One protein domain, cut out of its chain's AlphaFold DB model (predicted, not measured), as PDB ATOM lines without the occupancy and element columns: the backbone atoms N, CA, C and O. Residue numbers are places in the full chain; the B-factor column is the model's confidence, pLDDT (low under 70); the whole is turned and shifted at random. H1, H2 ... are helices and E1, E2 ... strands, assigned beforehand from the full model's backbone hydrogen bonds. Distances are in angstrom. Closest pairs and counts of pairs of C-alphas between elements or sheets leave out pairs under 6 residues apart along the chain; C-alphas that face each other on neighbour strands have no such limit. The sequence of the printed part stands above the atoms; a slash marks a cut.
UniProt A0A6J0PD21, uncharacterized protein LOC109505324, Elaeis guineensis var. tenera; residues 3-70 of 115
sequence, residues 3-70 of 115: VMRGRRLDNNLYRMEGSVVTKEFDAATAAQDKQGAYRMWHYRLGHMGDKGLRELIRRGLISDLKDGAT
ATOM      1  N   VAL A   3     363.565 203.183 266.320       76.19
ATOM      2  CA  VAL A   3     364.816 203.393 265.591       76.19
ATOM      3  C   VAL A   3     364.527 203.106 264.129       76.19
ATOM      4  O   VAL A   3     364.031 202.035 263.786       76.19
ATOM      5  N   MET A   4     364.807 204.079 263.269       85.56
ATOM      6  CA  MET A   4     364.697 203.912 261.827       85.56
ATOM      7  C   MET A   4     366.084 203.975 261.205       85.56
ATOM      8  O   MET A   4     366.849 204.900 261.476       85.56
ATOM      9  N   ARG A   5     366.406 202.993 260.363       87.31
ATOM     10  CA  ARG A   5     367.648 202.942 259.593       87.31
ATOM     11  C   ARG A   5     367.311 202.997 258.108       87.31
ATOM     12  O   ARG A   5     366.519 202.201 257.615       87.31
ATOM     13  N   GLY A   6     367.911 203.945 257.395       89.69
ATOM     14  CA  GLY A   6     367.799 204.025 255.941       89.69
ATOM     15  C   GLY A   6     368.851 203.142 255.276       89.69
ATOM     16  O   GLY A   6     370.046 203.384 255.445       89.69
ATOM     17  N   ARG A   7     368.429 202.137 254.508       92.38
ATOM     18  CA  ARG A   7     369.311 201.349 253.638       92.38
ATOM     19  C   ARG A   7     369.215 201.885 252.211       92.38
ATOM     20  O   ARG A   7     368.142 201.846 251.613       92.38
ATOM     21  N   ARG A   8     370.331 202.377 251.665       91.75
ATOM     22  CA  ARG A   8     370.413 202.806 250.261       91.75
ATOM     23  C   ARG A   8     370.387 201.580 249.347       91.75
ATOM     24  O   ARG A   8     371.102 200.612 249.598       91.75
ATOM     25  N   LEU A   9     369.547 201.630 248.322       92.44
ATOM     26  CA  LEU A   9     369.428 200.629 247.266       92.44
ATOM     27  C   LEU A   9     370.207 201.080 246.020       92.44
ATOM     28  O   LEU A   9     370.514 202.265 245.866       92.44
ATOM     29  N   ASP A  10     370.470 200.148 245.105       93.31
ATOM     30  CA  ASP A  10     371.261 200.393 243.887       93.31
ATOM     31  C   ASP A  10     370.610 201.414 242.938       93.31
ATOM     32  O   ASP A  10     371.283 202.081 242.159       93.31
ATOM     33  N   ASN A  11     369.292 201.607 243.050       92.31
ATOM     34  CA  ASN A  11     368.529 202.602 242.296       92.31
ATOM     35  C   ASN A  11     368.446 203.977 242.988       92.31
ATOM     36  O   ASN A  11     367.534 204.751 242.706       92.31
ATOM     37  N   ASN A  12     369.368 204.286 243.905       87.25
ATOM     38  CA  ASN A  12     369.424 205.542 244.666       87.25
ATOM     39  C   ASN A  12     368.215 205.829 245.577       87.25
ATOM     40  O   ASN A  12     368.140 206.911 246.158       87.25
ATOM     41  N   LEU A  13     367.304 204.871 245.767       87.81
ATOM     42  CA  LEU A  13     366.225 204.982 246.746       87.81
ATOM     43  C   LEU A  13     366.676 204.484 248.120       87.81
ATOM     44  O   LEU A  13     367.484 203.562 248.235       87.81
ATOM     45  N   TYR A  14     366.122 205.075 249.176       90.12
ATOM     46  CA  TYR A  14     366.333 204.618 250.547       90.12
ATOM     47  C   TYR A  14     365.131 203.802 251.005       90.12
ATOM     48  O   TYR A  14     364.002 204.290 251.029       90.12
ATOM     49  N   ARG A  15     365.378 202.552 251.398       91.31
ATOM     50  CA  ARG A  15     364.399 201.739 252.116       91.31
ATOM     51  C   ARG A  15     364.528 202.038 253.600       91.31
ATOM     52  O   ARG A  15     365.604 201.880 254.173       91.31
ATOM     53  N   MET A  16     363.428 202.453 254.210       89.19
ATOM     54  CA  MET A  16     363.368 202.670 255.649       89.19
ATOM     55  C   MET A  16     363.065 201.345 256.340       89.19
ATOM     56  O   MET A  16     362.004 200.760 256.141       89.19
ATOM     57  N   GLU A  17     364.007 200.873 257.146       89.06
ATOM     58  CA  GLU A  17     363.835 199.716 258.016       89.06
ATOM     59  C   GLU A  17     363.621 200.241 259.438       89.06
ATOM     60  O   GLU A  17     364.499 200.874 260.029       89.06
ATOM     61  N   GLY A  18     362.409 200.055 259.960       79.12
ATOM     62  CA  GLY A  18     362.044 200.463 261.311       79.12
ATOM     63  C   GLY A  18     362.051 199.272 262.254       79.12
ATOM     64  O   GLY A  18     361.462 198.238 261.944       79.12
ATOM     65  N   SER A  19     362.666 199.426 263.422       77.19
ATOM     66  CA  SER A  19     362.491 198.498 264.535       77.19
ATOM     67  C   SER A  19     361.942 199.237 265.751       77.19
ATOM     68  O   SER A  19     362.341 200.360 266.090       77.19
ATOM     69  N   VAL A  20     360.969 198.610 266.407       77.38
ATOM     70  CA  VAL A  20     360.444 199.102 267.676       77.38
ATOM     71  C   VAL A  20     361.324 198.523 268.768       77.38
ATOM     72  O   VAL A  20     361.251 197.337 269.073       77.38
ATOM     73  N   VAL A  21     362.170 199.360 269.367       77.12
ATOM     74  CA  VAL A  21     362.904 198.972 270.570       77.12
ATOM     75  C   VAL A  21     361.939 199.102 271.743       77.12
ATOM     76  O   VAL A  21     361.716 200.201 272.277       77.12
ATOM     77  N   THR A  22     361.337 197.975 272.109       61.62
ATOM     78  CA  THR A  22     360.632 197.789 273.374       61.62
ATOM     79  C   THR A  22     361.682 197.512 274.444       61.62
ATOM     80  O   THR A  22     362.176 196.398 274.568       61.62
ATOM     81  N   LYS A  23     362.065 198.533 275.216       55.78
ATOM     82  CA  LYS A  23     362.558 198.241 276.566       55.78
ATOM     83  C   LYS A  23     361.354 197.723 277.342       55.78
ATOM     84  O   LYS A  23     360.320 198.395 277.329       55.78
ATOM     85  N   GLU A  24     361.488 196.562 277.975       56.16
ATOM     86  CA  GLU A  24     360.587 196.144 279.046       56.16
ATOM     87  C   GLU A  24     360.718 197.173 280.170       56.16
ATOM     88  O   GLU A  24     361.613 197.129 281.005       56.16
ATOM     89  N   PHE A  25     359.891 198.205 280.099       49.97
ATOM     90  CA  PHE A  25     359.496 198.951 281.274       49.97
ATOM     91  C   PHE A  25     358.234 198.265 281.760       49.97
ATOM     92  O   PHE A  25     357.334 198.043 280.947       49.97
ATOM     93  N   ASP A  26     358.179 197.925 283.047       40.62
ATOM     94  CA  ASP A  26     356.975 197.418 283.698       40.62
ATOM     95  C   ASP A  26     355.790 198.332 283.361       40.62
ATOM     96  O   ASP A  26     355.586 199.401 283.941       40.62
ATOM     97  N   ALA A  27     354.997 197.915 282.372       48.53
ATOM     98  CA  ALA A  27     353.835 198.655 281.896       48.53
ATOM     99  C   ALA A  27     352.760 198.768 282.992       48.53
ATOM    100  O   ALA A  27     351.893 199.641 282.931       48.53
ATOM    101  N   ALA A  28     352.850 197.915 284.018       45.25
ATOM    102  CA  ALA A  28     351.946 197.874 285.153       45.25
ATOM    103  C   ALA A  28     352.034 199.122 286.049       45.25
ATOM    104  O   ALA A  28     351.013 199.540 286.592       45.25
ATOM    105  N   THR A  29     353.197 199.772 286.173       43.97
ATOM    106  CA  THR A  29     353.342 200.937 287.069       43.97
ATOM    107  C   THR A  29     352.899 202.248 286.409       43.97
ATOM    108  O   THR A  29     352.465 203.169 287.094       43.97
ATOM    109  N   ALA A  30     352.930 202.338 285.075       44.69
ATOM    110  CA  ALA A  30     352.497 203.535 284.340       44.69
ATOM    111  C   ALA A  30     350.970 203.624 284.153       44.69
ATOM    112  O   ALA A  30     350.439 204.710 283.928       44.69
ATOM    113  N   ALA A  31     350.254 202.500 284.259       46.06
ATOM    114  CA  ALA A  31     348.805 202.436 284.058       46.06
ATOM    115  C   ALA A  31     347.984 203.030 285.221       46.06
ATOM    116  O   ALA A  31     346.783 203.247 285.072       46.06
ATOM    117  N   GLN A  32     348.608 203.303 286.372       52.31
ATOM    118  CA  GLN A  32     347.919 203.893 287.526       52.31
ATOM    119  C   GLN A  32     348.048 205.418 287.613       52.31
ATOM    120  O   GLN A  32     347.317 206.040 288.387       52.31
ATOM    121  N   ASP A  33     348.900 206.038 286.794       61.22
ATOM    122  CA  ASP A  33     349.052 207.487 286.765       61.22
ATOM    123  C   ASP A  33     348.243 208.103 285.612       61.22
ATOM    124  O   ASP A  33     348.648 208.107 284.445       61.22
ATOM    125  N   LYS A  34     347.066 208.650 285.944       63.75
ATOM    126  CA  LYS A  34     346.215 209.379 284.986       63.75
ATOM    127  C   LYS A  34     346.962 210.556 284.341       63.75
ATOM    128  O   LYS A  34     346.698 210.866 283.178       63.75
ATOM    129  N   GLN A  35     347.896 211.175 285.070       67.50
ATOM    130  CA  GLN A  35     348.735 212.272 284.585       67.50
ATOM    131  C   GLN A  35     349.698 211.764 283.495       67.50
ATOM    132  O   GLN A  35     349.804 212.347 282.409       67.50
ATOM    133  N   GLY A  36     350.335 210.618 283.745       80.00
ATOM    134  CA  GLY A  36     351.200 209.906 282.812       80.00
ATOM    135  C   GLY A  36     350.486 209.488 281.526       80.00
ATOM    136  O   GLY A  36     351.001 209.738 280.434       80.00
ATOM    137  N   ALA A  37     349.278 208.929 281.624       87.31
ATOM    138  CA  ALA A  37     348.486 208.532 280.458       87.31
ATOM    139  C   ALA A  37     348.115 209.733 279.566       87.31
ATOM    140  O   ALA A  37     348.266 209.666 278.341       87.31
ATOM    141  N   TYR A  38     347.712 210.862 280.159       91.88
ATOM    142  CA  TYR A  38     347.403 212.085 279.411       91.88
ATOM    143  C   TYR A  38     348.637 212.596 278.658       91.88
ATOM    144  O   TYR A  38     348.580 212.874 277.457       91.88
ATOM    145  N   ARG A  39     349.784 212.663 279.346       90.50
ATOM    146  CA  ARG A  39     351.056 213.097 278.756       90.50
ATOM    147  C   ARG A  39     351.492 212.193 277.599       90.50
ATOM    148  O   ARG A  39     351.953 212.682 276.569       90.50
ATOM    149  N   MET A  40     351.299 210.883 277.731       91.00
ATOM    150  CA  MET A  40     351.613 209.925 276.671       91.00
ATOM    151  C   MET A  40     350.759 210.140 275.420       91.00
ATOM    152  O   MET A  40     351.294 210.133 274.310       91.00
ATOM    153  N   TRP A  41     349.455 210.372 275.576       93.06
ATOM    154  CA  TRP A  41     348.578 210.677 274.444       93.06
ATOM    155  C   TRP A  41     348.900 212.028 273.798       93.06
ATOM    156  O   TRP A  41     348.928 212.119 272.570       93.06
ATOM    157  N   HIS A  42     349.252 213.038 274.597       93.38
ATOM    158  CA  HIS A  42     349.760 214.315 274.095       93.38
ATOM    159  C   HIS A  42     350.984 214.133 273.176       93.38
ATOM    160  O   HIS A  42     351.017 214.715 272.092       93.38
ATOM    161  N   TYR A  43     351.955 213.288 273.552       92.50
ATOM    162  CA  TYR A  43     353.130 212.998 272.718       92.50
ATOM    163  C   TYR A  43     352.808 212.143 271.489       92.50
ATOM    164  O   TYR A  43     353.251 212.468 270.389       92.50
ATOM    165  N   ARG A  44     352.009 211.078 271.645       92.69
ATOM    166  CA  ARG A  44     351.618 210.184 270.536       92.69
ATOM    167  C   ARG A  44     350.894 210.922 269.413       92.69
ATOM    168  O   ARG A  44     351.062 210.571 268.252       92.69
ATOM    169  N   LEU A  45     350.124 211.953 269.756       92.88
ATOM    170  CA  LEU A  45     349.372 212.776 268.809       92.88
ATOM    171  C   LEU A  45     350.143 214.019 268.339       92.88
ATOM    172  O   LEU A  45     349.535 214.989 267.890       92.88
ATOM    173  N   GLY A  46     351.475 214.015 268.459       92.88
ATOM    174  CA  GLY A  46     352.322 215.085 267.934       92.88
ATOM    175  C   GLY A  46     352.169 216.396 268.699       92.88
ATOM    176  O   GLY A  46     351.999 217.451 268.093       92.88
ATOM    177  N   HIS A  47     352.211 216.340 270.032       93.44
ATOM    178  CA  HIS A  47     352.089 217.518 270.892       93.44
ATOM    179  C   HIS A  47     350.750 218.264 270.724       93.44
ATOM    180  O   HIS A  47     350.681 219.504 270.738       93.44
ATOM    181  N   MET A  48     349.664 217.502 270.571       92.81
ATOM    182  CA  MET A  48     348.307 218.028 270.413       92.81
ATOM    183  C   MET A  48     347.935 218.972 271.566       92.81
ATOM    184  O   MET A  48     348.252 218.722 272.727       92.81
ATOM    185  N   GLY A  49     347.266 220.085 271.251       91.19
ATOM    186  CA  GLY A  49     346.805 221.026 272.274       91.19
ATOM    187  C   GLY A  49     345.764 220.408 273.214       91.19
ATOM    188  O   GLY A  49     344.987 219.550 272.800       91.19
ATOM    189  N   ASP A  50     345.704 220.906 274.452       91.25
ATOM    190  CA  ASP A  50     344.810 220.398 275.505       91.25
ATOM    191  C   ASP A  50     343.336 220.347 275.066       91.25
ATOM    192  O   ASP A  50     342.669 219.336 275.255       91.25
ATOM    193  N   LYS A  51     342.848 221.376 274.360       91.75
ATOM    194  CA  LYS A  51     341.480 221.396 273.811       91.75
ATOM    195  C   LYS A  51     341.194 220.227 272.862       91.75
ATOM    196  O   LYS A  51     340.125 219.632 272.934       91.75
ATOM    197  N   GLY A  52     342.137 219.912 271.973       92.88
ATOM    198  CA  GLY A  52     341.985 218.816 271.016       92.88
ATOM    199  C   GLY A  52     342.001 217.464 271.719       92.88
ATOM    200  O   GLY A  52     341.147 216.622 271.460       92.88
ATOM    201  N   LEU A  53     342.916 217.295 272.675       93.56
ATOM    202  CA  LEU A  53     343.026 216.061 273.438       93.56
ATOM    203  C   LEU A  53     341.782 215.816 274.308       93.56
ATOM    204  O   LEU A  53     341.245 214.712 274.305       93.56
ATOM    205  N   ARG A  54     341.248 216.857 274.961       92.62
ATOM    206  CA  ARG A  54     339.973 216.794 275.694       92.62
ATOM    207  C   ARG A  54     338.800 216.398 274.808       92.62
ATOM    208  O   ARG A  54     337.968 215.609 275.233       92.62
ATOM    209  N   GLU A  55     338.737 216.905 273.581       93.88
ATOM    210  CA  GLU A  55     337.662 216.541 272.658       93.88
ATOM    211  C   GLU A  55     337.729 215.061 272.254       93.88
ATOM    212  O   GLU A  55     336.692 214.405 272.166       93.88
ATOM    213  N   LEU A  56     338.931 214.503 272.072       94.06
ATOM    214  CA  LEU A  56     339.103 213.069 271.814       94.06
ATOM    215  C   LEU A  56     338.671 212.213 273.013       94.06
ATOM    216  O   LEU A  56     337.993 211.203 272.823       94.06
ATOM    217  N   ILE A  57     339.012 212.637 274.233       93.31
ATOM    218  CA  ILE A  57     338.591 211.974 275.479       93.31
ATOM    219  C   ILE A  57     337.066 212.025 275.620       93.31
ATOM    220  O   ILE A  57     336.432 210.995 275.836       93.31
ATOM    221  N   ARG A  58     336.457 213.200 275.423       91.88
ATOM    222  CA  ARG A  58     335.002 213.403 275.500       91.88
ATOM    223  C   ARG A  58     334.239 212.543 274.491       91.88
ATOM    224  O   ARG A  58     333.142 212.075 274.782       91.88
ATOM    225  N   ARG A  59     334.814 212.323 273.306       93.00
ATOM    226  CA  ARG A  59     334.260 211.431 272.271       93.00
ATOM    227  C   ARG A  59     334.519 209.946 272.536       93.00
ATOM    228  O   ARG A  59     334.068 209.123 271.746       93.00
ATOM    229  N   GLY A  60     335.253 209.594 273.592       91.19
ATOM    230  CA  GLY A  60     335.617 208.211 273.899       91.19
ATOM    231  C   GLY A  60     336.617 207.597 272.913       91.19
ATOM    232  O   GLY A  60     336.731 206.379 272.845       91.19
ATOM    233  N   LEU A  61     337.345 208.417 272.145       92.62
ATOM    234  CA  LEU A  61     338.359 207.949 271.187       92.62
ATOM    235  C   LEU A  61     339.682 207.571 271.866       92.62
ATOM    236  O   LEU A  61     340.553 206.972 271.239       92.62
ATOM    237  N   ILE A  62     339.833 207.925 273.143       90.56
ATOM    238  CA  ILE A  62     340.952 207.538 273.997       90.56
ATOM    239  C   ILE A  62     340.371 206.812 275.209       90.56
ATOM    240  O   ILE A  62     339.899 207.441 276.150       90.56
ATOM    241  N   SER A  63     340.392 205.481 275.167       80.75
ATOM    242  CA  SER A  63     339.793 204.595 276.178       80.75
ATOM    243  C   SER A  63     340.479 204.657 277.544       80.75
ATOM    244  O   SER A  63     339.852 204.393 278.568       80.75
ATOM    245  N   ASP A  64     341.760 205.020 277.562       83.12
ATOM    246  CA  ASP A  64     342.602 204.987 278.763       83.12
ATOM    247  C   ASP A  64     342.391 206.213 279.666       83.12
ATOM    248  O   ASP A  64     342.910 206.276 280.782       83.12
ATOM    249  N   LEU A  65     341.644 207.214 279.187       87.31
ATOM    250  CA  LEU A  65     341.416 208.482 279.869       87.31
ATOM    251  C   LEU A  65     339.921 208.711 280.071       87.31
ATOM    252  O   LEU A  65     339.111 208.516 279.172       87.31
ATOM    253  N   LYS A  66     339.559 209.161 281.273       85.69
ATOM    254  CA  LYS A  66     338.196 209.599 281.585       85.69
ATOM    255  C   LYS A  66     338.062 211.097 281.354       85.69
ATOM    256  O   LYS A  66     339.053 211.829 281.410       85.69
ATOM    257  N   ASP A  67     336.826 211.542 281.156       81.75
ATOM    258  CA  ASP A  67     336.525 212.968 281.113       81.75
ATOM    259  C   ASP A  67     337.017 213.662 282.397       81.75
ATOM    260  O   ASP A  67     336.951 213.099 283.495       81.75
ATOM    261  N   GLY A  68     337.600 214.848 282.241       81.81
ATOM    262  CA  GLY A  68     338.310 215.560 283.306       81.81
ATOM    263  C   GLY A  68     339.781 215.169 283.513       81.81
ATOM    264  O   GLY A  68     340.425 215.750 284.384       81.81
ATOM    265  N   ALA A  69     340.345 214.243 282.729       85.12
ATOM    266  CA  ALA A  69     341.788 214.002 282.742       85.12
ATOM    267  C   ALA A  69     342.563 215.250 282.289       85.12
ATOM    268  O   ALA A  69     342.205 215.909 281.309       85.12
ATOM    269  N   THR A  70     343.644 215.557 283.001       83.19
ATOM    270  CA  THR A  70     344.526 216.689 282.718       83.19
ATOM    271  C   THR A  70     345.975 216.232 282.664       83.19
ATOM    272  O   THR A  70     346.351 215.210 283.236       83.19
TER     273      THR A  70
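Overview. This is residues 3 to 70 of the 115 residues of the protein "uncharacterized protein LOC109505324" of Elaeis guineensis var. tenera (UniProt A0A6J0PD21). What shape does the model show? A hairpin of two strands, E1 and E2, makes one end of a long shape, a small head with helices H2 and H3 makes the other, and residues 22 to 30, with the short H1, stand free between them. What is it made of, and how large is it? The printed part has 68 residues, with two named strands in one antiparallel sheet, order E1 - E2, followed by three named helices; the class is mixed, helices and strands. It is extended, with a radius of gyration of the C-alphas of 17.3 A, and only just elongated, spanning 53 by 28 by 16 A.

Arrangement. How do the strands pair? E1, residues 3 to 8, and E2, residues 14 to 20, form an antiparallel hairpin at 158 degrees, with N 5 and O 17 within hydrogen-bond range at 2.9 A. Which helices meet? H1, residues 27 to 30, is close but not clearly touching to H2, residues 34 to 44; their closest C-alphas, of Ala 30 and Gly 36, are 6.7 A apart. H2 and H3, residues 50 to 58, only just touch, with 3 pairs of C-alphas within 8 A, the closest those of His 42 and Leu 53 at 7.0 A; at 70.4 degrees they are only just about perpendicular. Both strands are apart from H2 and H3. What of the helix backbones? Every O i to N i+4 pair is within hydrogen-bond range in H2 and H3; H1 is too short for one.

Along the chain. Where does E1 begin? C-alpha 3 is at (364.816, 203.393, 265.591). How long are the elements? E1 measures 16.3 A, E2 18.9 A, H1 5.6 A, H2 15.4 A and H3 12.0 A, ending with C-alpha 58 at (335.002, 213.403, 275.500).

Size, cuts and confidence. How far does it reach? The two farthest C-alphas, of Asp 10 and Gly 68, are 53.6 A apart. Is it unbroken? The printed part has no cut and no long link. Where is confidence low? Residues 22 to 35 are under 70.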